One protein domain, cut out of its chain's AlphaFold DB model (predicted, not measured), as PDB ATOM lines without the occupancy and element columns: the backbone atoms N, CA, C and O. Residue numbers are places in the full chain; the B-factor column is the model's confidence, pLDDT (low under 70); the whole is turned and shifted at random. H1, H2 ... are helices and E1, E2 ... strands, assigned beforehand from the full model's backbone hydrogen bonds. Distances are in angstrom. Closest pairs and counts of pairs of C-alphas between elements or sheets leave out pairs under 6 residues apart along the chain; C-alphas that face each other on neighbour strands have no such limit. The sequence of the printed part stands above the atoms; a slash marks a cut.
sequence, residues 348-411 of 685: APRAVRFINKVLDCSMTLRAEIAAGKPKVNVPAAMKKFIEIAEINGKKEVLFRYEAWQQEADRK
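AT A GLANCE: This is residues 348 to 411 of the 685 residues of the protein "DDE_Tnp_1 domain-containing protein" of Sutterella wadsworthensis 2_1_59BFAA (UniProt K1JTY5). One long helix, H1, runs nearly the whole length of a rod-shaped domain, and a second row lies along one side of it: the two-stranded hairpin E1 and E2 beside the later part of H1, then the short helix H2 beside its early part. Between H1 and E1 the chain folds back in a long stretch with no named element, residues 371 to 385. The printed part has 64 residues, with two named helices and two named strands in the order H1, E1, E2, H2; the sheet has the order E1 - E2 and is antiparallel, and the class is mixed, helices and strands. It is only just compact, close to loose, with a radius of gyration of the C-alphas of 12.5 A, and spans 37 by 18 by 17 A.

HOW THE PARTS SIT: H1 is residues 348 to 370. The strands E1, residues 386 to 391, and E2, residues 394 to 399, are antiparallel neighbours and form a hairpin, with 147 degrees between their directions. N 387 and O 398 are 3.0 A apart, and N 396 and O 389 are 2.8 A apart, both within hydrogen-bond range. The closest C-alphas of H1 and E2 are those of Arg 366 and Val 397, 6.5 A apart. The closest of H1 and E1 are those of Ser 362 and Ile 386, 7.4 A apart. H2, residues 401 to 409, touches H1, and their closest C-alphas, those of Ala 351 and Ala 408, are 5.2 A apart; H1 touches H2 with residues 351 to 355 alone. H1 and H2 run opposite ways at a shallow tilt of 31 degrees. E1 and H2 are apart. In H1 and H2 every O i to N i+4 pair is within hydrogen-bond range.

IN THESE COORDINATES: H1 begins at C-alpha 348, at (120.901, 131.729, 113.595), and ends at C-alpha 370, at (149.520, 127.826, 98.592), 32.5 A away. E1, residues 386 to 391, measures 15.1 A from first to last C-alpha, and E2, residues 394 to 399, measures 16.1 A. H2, residues 401 to 409, measures 11.9 A and ends at C-alpha 409, at (127.106, 135.902, 119.735).

THE WHOLE: The C-alphas farthest apart are those of Ala 348 and Gly 393, 38.7 A, while the first and last printed C-alphas, of Ala 348 and Lys 411, are 7.5 A apart. The printed part has no cut. The link from H1 to E1, 15 residues, is long; the links from E1 to E2 and from E2 to H2 are tight. The mean pLDDT of the printed part is 92.2, and no printed residue is under 70.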
ATOM      1  N   ALA A 348     120.131 132.847 114.138       90.12
ATOM      2  CA  ALA A 348     120.901 131.729 113.595       90.12
ATOM      3  C   ALA A 348     121.310 131.935 112.124       90.12
ATOM      4  O   ALA A 348     122.504 131.843 111.829       90.12
ATOM      5  N   PRO A 349     120.411 132.330 111.193       93.62
ATOM      6  CA  PRO A 349     120.825 132.629 109.824       93.62
ATOM      7  C   PRO A 349     121.856 133.763 109.733       93.62
ATOM      8  O   PRO A 349     122.716 133.744 108.854       93.62
ATOM      9  N   ARG A 350     121.785 134.774 110.613       92.81
ATOM     10  CA  ARG A 350     122.763 135.878 110.648       92.81
ATOM     11  C   ARG A 350     124.120 135.414 111.182       92.81
ATOM     12  O   ARG A 350     125.134 135.808 110.609       92.81
ATOM     13  N   ALA A 351     124.129 134.587 112.228       93.44
ATOM     14  CA  ALA A 351     125.333 133.981 112.795       93.44
ATOM     15  C   ALA A 351     126.040 133.099 111.765       93.44
ATOM     16  O   ALA A 351     127.192 133.363 111.432       93.44
ATOM     17  N   VAL A 352     125.320 132.148 111.163       95.25
ATOM     18  CA  VAL A 352     125.870 131.231 110.152       95.25
ATOM     19  C   VAL A 352     126.423 131.992 108.946       95.25
ATOM     20  O   VAL A 352     127.544 131.730 108.526       95.25
ATOM     21  N   ARG A 353     125.702 132.996 108.419       95.44
ATOM     22  CA  ARG A 353     126.224 133.825 107.315       95.44
ATOM     23  C   ARG A 353     127.535 134.522 107.670       95.44
ATOM     24  O   ARG A 353     128.402 134.656 106.815       95.44
ATOM     25  N   PHE A 354     127.668 135.004 108.903       94.00
ATOM     26  CA  PHE A 354     128.895 135.655 109.349       94.00
ATOM     27  C   PHE A 354     130.040 134.653 109.554       94.00
ATOM     28  O   PHE A 354     131.145 134.917 109.090       94.00
ATOM     29  N   ILE A 355     129.765 133.502 110.172       96.00
ATOM     30  CA  ILE A 355     130.722 132.396 110.334       96.00
ATOM     31  C   ILE A 355     131.261 131.964 108.968       96.00
ATOM     32  O   ILE A 355     132.474 131.976 108.762       96.00
ATOM     33  N   ASN A 356     130.373 131.703 108.004       96.50
ATOM     34  CA  ASN A 356     130.762 131.327 106.645       96.50
ATOM     35  C   ASN A 356     131.618 132.411 105.983       96.50
ATOM     36  O   ASN A 356     132.641 132.097 105.396       96.50
ATOM     37  N   LYS A 357     131.293 133.697 106.168       95.88
ATOM     38  CA  LYS A 357     132.101 134.799 105.618       95.88
ATOM     39  C   LYS A 357     133.553 134.792 106.121       95.88
ATOM     40  O   LYS A 357     134.462 135.129 105.362       95.88
ATOM     41  N   VAL A 358     133.778 134.454 107.393       96.19
ATOM     42  CA  VAL A 358     135.129 134.340 107.972       96.19
ATOM     43  C   VAL A 358     135.831 133.083 107.440       96.19
ATOM     44  O   VAL A 358     136.990 133.163 107.032       96.19
ATOM     45  N   LEU A 359     135.120 131.954 107.357       96.44
ATOM     46  CA  LEU A 359     135.639 130.704 106.788       96.44
ATOM     47  C   LEU A 359     136.045 130.856 105.313       96.44
ATOM     48  O   LEU A 359     137.177 130.532 104.963       96.44
ATOM     49  N   ASP A 360     135.180 131.426 104.475       96.50
ATOM     50  CA  ASP A 360     135.428 131.658 103.046       96.50
ATOM     51  C   ASP A 360     136.652 132.564 102.833       96.50
ATOM     52  O   ASP A 360     137.499 132.314 101.967       96.50
ATOM     53  N   CYS A 361     136.794 133.605 103.666       95.81
ATOM     54  CA  CYS A 361     137.976 134.462 103.654       95.81
ATOM     55  C   CYS A 361     139.238 133.668 104.011       95.81
ATOM     56  O   CYS A 361     140.262 133.820 103.349       95.81
ATOM     57  N   SER A 362     139.179 132.810 105.033       95.81
ATOM     58  CA  SER A 362     140.313 131.960 105.403       95.81
ATOM     59  C   SER A 362     140.683 130.979 104.292       95.81
ATOM     60  O   SER A 362     141.871 130.809 104.029       95.81
ATOM     61  N   MET A 363     139.705 130.363 103.624       95.81
ATOM     62  CA  MET A 363     139.948 129.460 102.495       95.81
ATOM     63  C   MET A 363     140.630 130.191 101.338       95.81
ATOM     64  O   MET A 363     141.608 129.689 100.789       95.81
ATOM     65  N   THR A 364     140.169 131.405 101.029       95.62
ATOM     66  CA  THR A 364     140.777 132.257 100.000       95.62
ATOM     67  C   THR A 364     142.230 132.584 100.348       95.62
ATOM     68  O   THR A 364     143.119 132.347  99.538       95.62
ATOM     69  N   LEU A 365     142.499 133.048 101.574       95.00
ATOM     70  CA  LEU A 365     143.859 133.374 102.026       95.00
ATOM     71  C   LEU A 365     144.786 132.148 102.008       95.00
ATOM     72  O   LEU A 365     145.932 132.252 101.577       95.00
ATOM     73  N   ARG A 366     144.293 130.972 102.423       94.94
ATOM     74  CA  ARG A 366     145.052 129.710 102.361       94.94
ATOM     75  C   ARG A 366     145.393 129.324 100.921       94.94
ATOM     76  O   ARG A 366     146.530 128.945 100.659       94.94
ATOM     77  N   ALA A 367     144.448 129.464  99.990       93.62
ATOM     78  CA  ALA A 367     144.689 129.206  98.571       93.62
ATOM     79  C   ALA A 367     145.721 130.180  97.974       93.62
ATOM     80  O   ALA A 367     146.587 129.768  97.207       93.62
ATOM     81  N   GLU A 368     145.682 131.460  98.357       93.12
ATOM     82  CA  GLU A 368     146.666 132.457  97.918       93.12
ATOM     83  C   GLU A 368     148.081 132.177  98.430       93.12
ATOM     84  O   GLU A 368     149.046 132.348  97.681       93.12
ATOM     85  N   ILE A 369     148.205 131.724  99.682       92.31
ATOM     86  CA  ILE A 369     149.482 131.294 100.260       92.31
ATOM     87  C   ILE A 369     150.004 130.052  99.530       92.31
ATOM     88  O   ILE A 369     151.168 130.027  99.138       92.31
ATOM     89  N   ALA A 370     149.148 129.051  99.302       90.00
ATOM     90  CA  ALA A 370     149.520 127.826  98.592       90.00
ATOM     91  C   ALA A 370     149.957 128.095  97.140       90.00
ATOM     92  O   ALA A 370     150.862 127.436  96.638       90.00
ATOM     93  N   ALA A 371     149.363 129.096  96.485       90.94
ATOM     94  CA  ALA A 371     149.745 129.545  95.146       90.94
ATOM     95  C   ALA A 371     151.039 130.388  95.113       90.94
ATOM     96  O   ALA A 371     151.415 130.878  94.050       90.94
ATOM     97  N   GLY A 372     151.701 130.607  96.255       85.88
ATOM     98  CA  GLY A 372     152.960 131.350  96.326       85.88
ATOM     99  C   GLY A 372     152.820 132.842  96.020       85.88
ATOM    100  O   GLY A 372     153.783 133.466  95.571       85.88
ATOM    101  N   LYS A 373     151.638 133.444  96.232       86.81
ATOM    102  CA  LYS A 373     151.461 134.878  95.961       86.81
ATOM    103  C   LYS A 373     152.430 135.708  96.823       86.81
ATOM    104  O   LYS A 373     152.448 135.548  98.047       86.81
ATOM    105  N   PRO A 374     153.175 136.661  96.229       74.50
ATOM    106  CA  PRO A 374     154.212 137.413  96.940       74.50
ATOM    107  C   PRO A 374     153.651 138.285  98.071       74.50
ATOM    108  O   PRO A 374     154.324 138.518  99.075       74.50
ATOM    109  N   LYS A 375     152.394 138.737  97.951       83.38
ATOM    110  CA  LYS A 375     151.718 139.554  98.963       83.38
ATOM    111  C   LYS A 375     150.306 139.033  99.219       83.38
ATOM    112  O   LYS A 375     149.418 139.215  98.392       83.38
ATOM    113  N   VAL A 376     150.108 138.425 100.385       86.75
ATOM    114  CA  VAL A 376     148.800 137.986 100.887       86.75
ATOM    115  C   VAL A 376     148.457 138.859 102.084       86.75
ATOM    116  O   VAL A 376     149.201 138.881 103.062       86.75
ATOM    117  N   ASN A 377     147.360 139.611 102.000       89.94
ATOM    118  CA  ASN A 377     146.924 140.502 103.072       89.94
ATOM    119  C   ASN A 377     145.531 140.112 103.535       89.94
ATOM    120  O   ASN A 377     144.617 139.983 102.722       89.94
ATOM    121  N   VAL A 378     145.344 140.042 104.851       91.44
ATOM    122  CA  VAL A 378     144.005 139.915 105.422       91.44
ATOM    123  C   VAL A 378     143.200 141.182 105.089       91.44
ATOM    124  O   VAL A 378     143.653 142.291 105.414       91.44
ATOM    125  N   PRO A 379     142.007 141.056 104.474       93.12
ATOM    126  CA  PRO A 379     141.126 142.192 104.230       93.12
ATOM    127  C   PRO A 379     140.858 142.974 105.518       93.12
ATOM    128  O   PRO A 379     140.667 142.378 106.576       93.12
ATOM    129  N   ALA A 380     140.788 144.307 105.444       91.50
ATOM    130  CA  ALA A 380     140.656 145.167 106.628       91.50
ATOM    131  C   ALA A 380     139.492 144.758 107.554       91.50
ATOM    132  O   ALA A 380     139.664 144.693 108.767       91.50
ATOM    133  N   ALA A 381     138.344 144.391 106.977       88.75
ATOM    134  CA  ALA A 381     137.165 143.937 107.718       88.75
ATOM    135  C   ALA A 381     137.345 142.589 108.448       88.75
ATOM    136  O   ALA A 381     136.543 142.265 109.320       88.75
ATOM    137  N   MET A 382     138.363 141.801 108.088       93.88
ATOM    138  CA  MET A 382     138.628 140.461 108.628       93.88
ATOM    139  C   MET A 382     139.815 140.413 109.587       93.88
ATOM    140  O   MET A 382     139.934 139.445 110.330       93.88
ATOM    141  N   LYS A 383     140.638 141.468 109.656       94.12
ATOM    142  CA  LYS A 383     141.797 141.554 110.568       94.12
ATOM    143  C   LYS A 383     141.444 141.357 112.047       94.12
ATOM    144  O   LYS A 383     142.296 140.979 112.840       94.12
ATOM    145  N   LYS A 384     140.192 141.625 112.434       93.62
ATOM    146  CA  LYS A 384     139.706 141.385 113.801       93.62
ATOM    147  C   LYS A 384     139.580 139.888 114.125       93.62
ATOM    148  O   LYS A 384     139.695 139.519 115.285       93.62
ATOM    149  N   PHE A 385     139.357 139.046 113.115       95.88
ATOM    150  CA  PHE A 385     139.013 137.628 113.269       95.88
ATOM    151  C   PHE A 385     140.083 136.683 112.718       95.88
ATOM    152  O   PHE A 385     140.131 135.524 113.117       95.88
ATOM    153  N   ILE A 386     140.915 137.165 111.793       96.19
ATOM    154  CA  ILE A 386     141.938 136.388 111.096       96.19
ATOM    155  C   ILE A 386     143.268 137.129 111.164       96.19
ATOM    156  O   ILE A 386     143.324 138.343 110.945       96.19
ATOM    157  N   GLU A 387     144.340 136.377 111.371       94.94
ATOM    158  CA  GLU A 387     145.709 136.837 111.180       94.94
ATOM    159  C   GLU A 387     146.523 135.836 110.359       94.94
ATOM    160  O   GLU A 387     146.150 134.671 110.217       94.94
ATOM    161  N   ILE A 388     147.616 136.318 109.772       93.81
ATOM    162  CA  ILE A 388     148.596 135.475 109.091       93.81
ATOM    163  C   ILE A 388     149.852 135.503 109.947       93.81
ATOM    164  O   ILE A 388     150.410 136.578 110.165       93.81
ATOM    165  N   ALA A 389     150.269 134.335 110.419       90.81
ATOM    166  CA  ALA A 389     151.495 134.154 111.182       90.81
ATOM    167  C   ALA A 389     152.493 133.330 110.368       90.81
ATOM    168  O   ALA A 389     152.106 132.549 109.498       90.81
ATOM    169  N   GLU A 390     153.779 133.509 110.638       89.44
ATOM    170  CA  GLU A 390     154.826 132.668 110.073       89.44
ATOM    171  C   GLU A 390     155.240 131.634 111.117       89.44
ATOM    172  O   GLU A 390     155.732 131.980 112.188       89.44
ATOM    173  N   ILE A 391     154.986 130.362 110.816       87.00
ATOM    174  CA  ILE A 391     155.257 129.227 111.697       87.00
ATOM    175  C   ILE A 391     156.168 128.278 110.922       87.00
ATOM    176  O   ILE A 391     155.816 127.811 109.840       87.00
ATOM    177  N   ASN A 392     157.368 128.016 111.445       85.94
ATOM    178  CA  ASN A 392     158.368 127.143 110.813       85.94
ATOM    179  C   ASN A 392     158.704 127.528 109.352       85.94
ATOM    180  O   ASN A 392     158.829 126.661 108.486       85.94
ATOM    181  N   GLY A 393     158.798 128.832 109.059       79.81
ATOM    182  CA  GLY A 393     159.086 129.352 107.712       79.81
ATOM    183  C   GLY A 393     157.933 129.209 106.709       79.81
ATOM    184  O   GLY A 393     158.125 129.412 105.510       79.81
ATOM    185  N   LYS A 394     156.729 128.840 107.170       84.31
ATOM    186  CA  LYS A 394     155.508 128.777 106.360       84.31
ATOM    187  C   LYS A 394     154.486 129.779 106.878       84.31
ATOM    188  O   LYS A 394     154.264 129.902 108.079       84.31
ATOM    189  N   LYS A 395     153.835 130.491 105.957       89.19
ATOM    190  CA  LYS A 395     152.710 131.371 106.295       89.19
ATOM    191  C   LYS A 395     151.478 130.521 106.586       89.19
ATOM    192  O   LYS A 395     151.057 129.740 105.736       89.19
ATOM    193  N   GLU A 396     150.870 130.717 107.745       91.31
ATOM    194  CA  GLU A 396     149.636 130.052 108.153       91.31
ATOM    195  C   GLU A 396     148.541 131.068 108.481       91.31
ATOM    196  O   GLU A 396     148.805 132.176 108.948       91.31
ATOM    197  N   VAL A 397     147.289 130.686 108.216       94.38
ATOM    198  CA  VAL A 397     146.105 131.502 108.520       94.38
ATOM    199  C   VAL A 397     145.521 131.047 109.852       94.38
ATOM    200  O   VAL A 397     144.993 129.932 109.936       94.38
ATOM    201  N   LEU A 398     145.577 131.924 110.854       94.50
ATOM    202  CA  LEU A 398     145.099 131.684 112.214       94.50
ATOM    203  C   LEU A 398     143.797 132.442 112.494       94.50
ATOM    204  O   LEU A 398     143.572 133.545 111.988       94.50
ATOM    205  N   PHE A 399     142.945 131.847 113.331       96.44
ATOM    206  CA  PHE A 399     141.701 132.457 113.791       96.44
ATOM    207  C   PHE A 399     141.859 133.063 115.184       96.44
ATOM    208  O   PHE A 399     142.387 132.435 116.098       96.44
ATOM    209  N   ARG A 400     141.287 134.251 115.371       96.44
ATOM    210  CA  ARG A 400     141.100 134.892 116.677       96.44
ATOM    211  C   ARG A 400     139.740 134.482 117.239       96.44
ATOM    212  O   ARG A 400     138.762 135.223 117.110       96.44
ATOM    213  N   TYR A 401     139.671 133.273 117.798       95.25
ATOM    214  CA  TYR A 401     138.409 132.618 118.169       95.25
ATOM    215  C   TYR A 401     137.542 133.430 119.134       95.25
ATOM    216  O   TYR A 401     136.342 133.516 118.911       95.25
ATOM    217  N   GLU A 402     138.117 134.085 120.143       94.75
ATOM    218  CA  GLU A 402     137.344 134.897 121.097       94.75
ATOM    219  C   GLU A 402     136.623 136.064 120.410       94.75
ATOM    220  O   GLU A 402     135.409 136.219 120.535       94.75
ATOM    221  N   ALA A 403     137.351 136.854 119.613       93.12
ATOM    222  CA  ALA A 403     136.777 137.971 118.867       93.12
ATOM    223  C   ALA A 403     135.739 137.496 117.837       93.12
ATOM    224  O   ALA A 403     134.746 138.186 117.584       93.12
ATOM    225  N   TRP A 404     135.967 136.325 117.239       94.88
ATOM    226  CA  TRP A 404     135.038 135.712 116.298       94.88
ATOM    227  C   TRP A 404     133.751 135.248 116.990       94.88
ATOM    228  O   TRP A 404     132.660 135.591 116.527       94.88
ATOM    229  N   GLN A 405     133.874 134.553 118.123       94.31
ATOM    230  CA  GLN A 405     132.764 134.061 118.933       94.31
ATOM    231  C   GLN A 405     131.919 135.219 119.468       94.31
ATOM    232  O   GLN A 405     130.709 135.223 119.265       94.31
ATOM    233  N   GLN A 406     132.540 136.263 120.027       90.50
ATOM    234  CA  GLN A 406     131.823 137.453 120.501       90.50
ATOM    235  C   GLN A 406     130.980 138.114 119.396       90.50
ATOM    236  O   GLN A 406     129.843 138.524 119.628       90.50
ATOM    237  N   GLU A 407     131.504 138.219 118.173       91.44
ATOM    238  CA  GLU A 407     130.762 138.812 117.055       91.44
ATOM    239  C   GLU A 407     129.654 137.886 116.526       91.44
ATOM    240  O   GLU A 407     128.606 138.368 116.079       91.44
ATOM    241  N   ALA A 408     129.859 136.566 116.585       92.56
ATOM    242  CA  ALA A 408     128.824 135.579 116.297       92.56
ATOM    243  C   ALA A 408     127.694 135.644 117.340       92.56
ATOM    244  O   ALA A 408     126.521 135.680 116.972       92.56
ATOM    245  N   ASP A 409     128.040 135.772 118.620       91.56
ATOM    246  CA  ASP A 409     127.106 135.902 119.735       91.56
ATOM    247  C   ASP A 409     126.260 137.177 119.663       91.56
ATOM    248  O   ASP A 409     125.071 137.183 119.994       91.56
ATOM    249  N   ARG A 410     126.827 138.268 119.158       91.62
ATOM    250  CA  ARG A 410     126.071 139.506 118.928       91.62
ATOM    251  C   ARG A 410     125.002 139.358 117.837       91.62
ATOM    252  O   ARG A 410     124.121 140.211 117.725       91.62
ATOM    253  N   LYS A 411     125.027 138.308 117.003       93.56
ATOM    254  CA  LYS A 411     124.033 138.155 115.928       93.56
ATOM    255  C   LYS A 411     122.652 137.840 116.497       93.56
ATOM    256  O   LYS A 411     122.447 136.870 117.210       93.56
TER     257      LYS A 411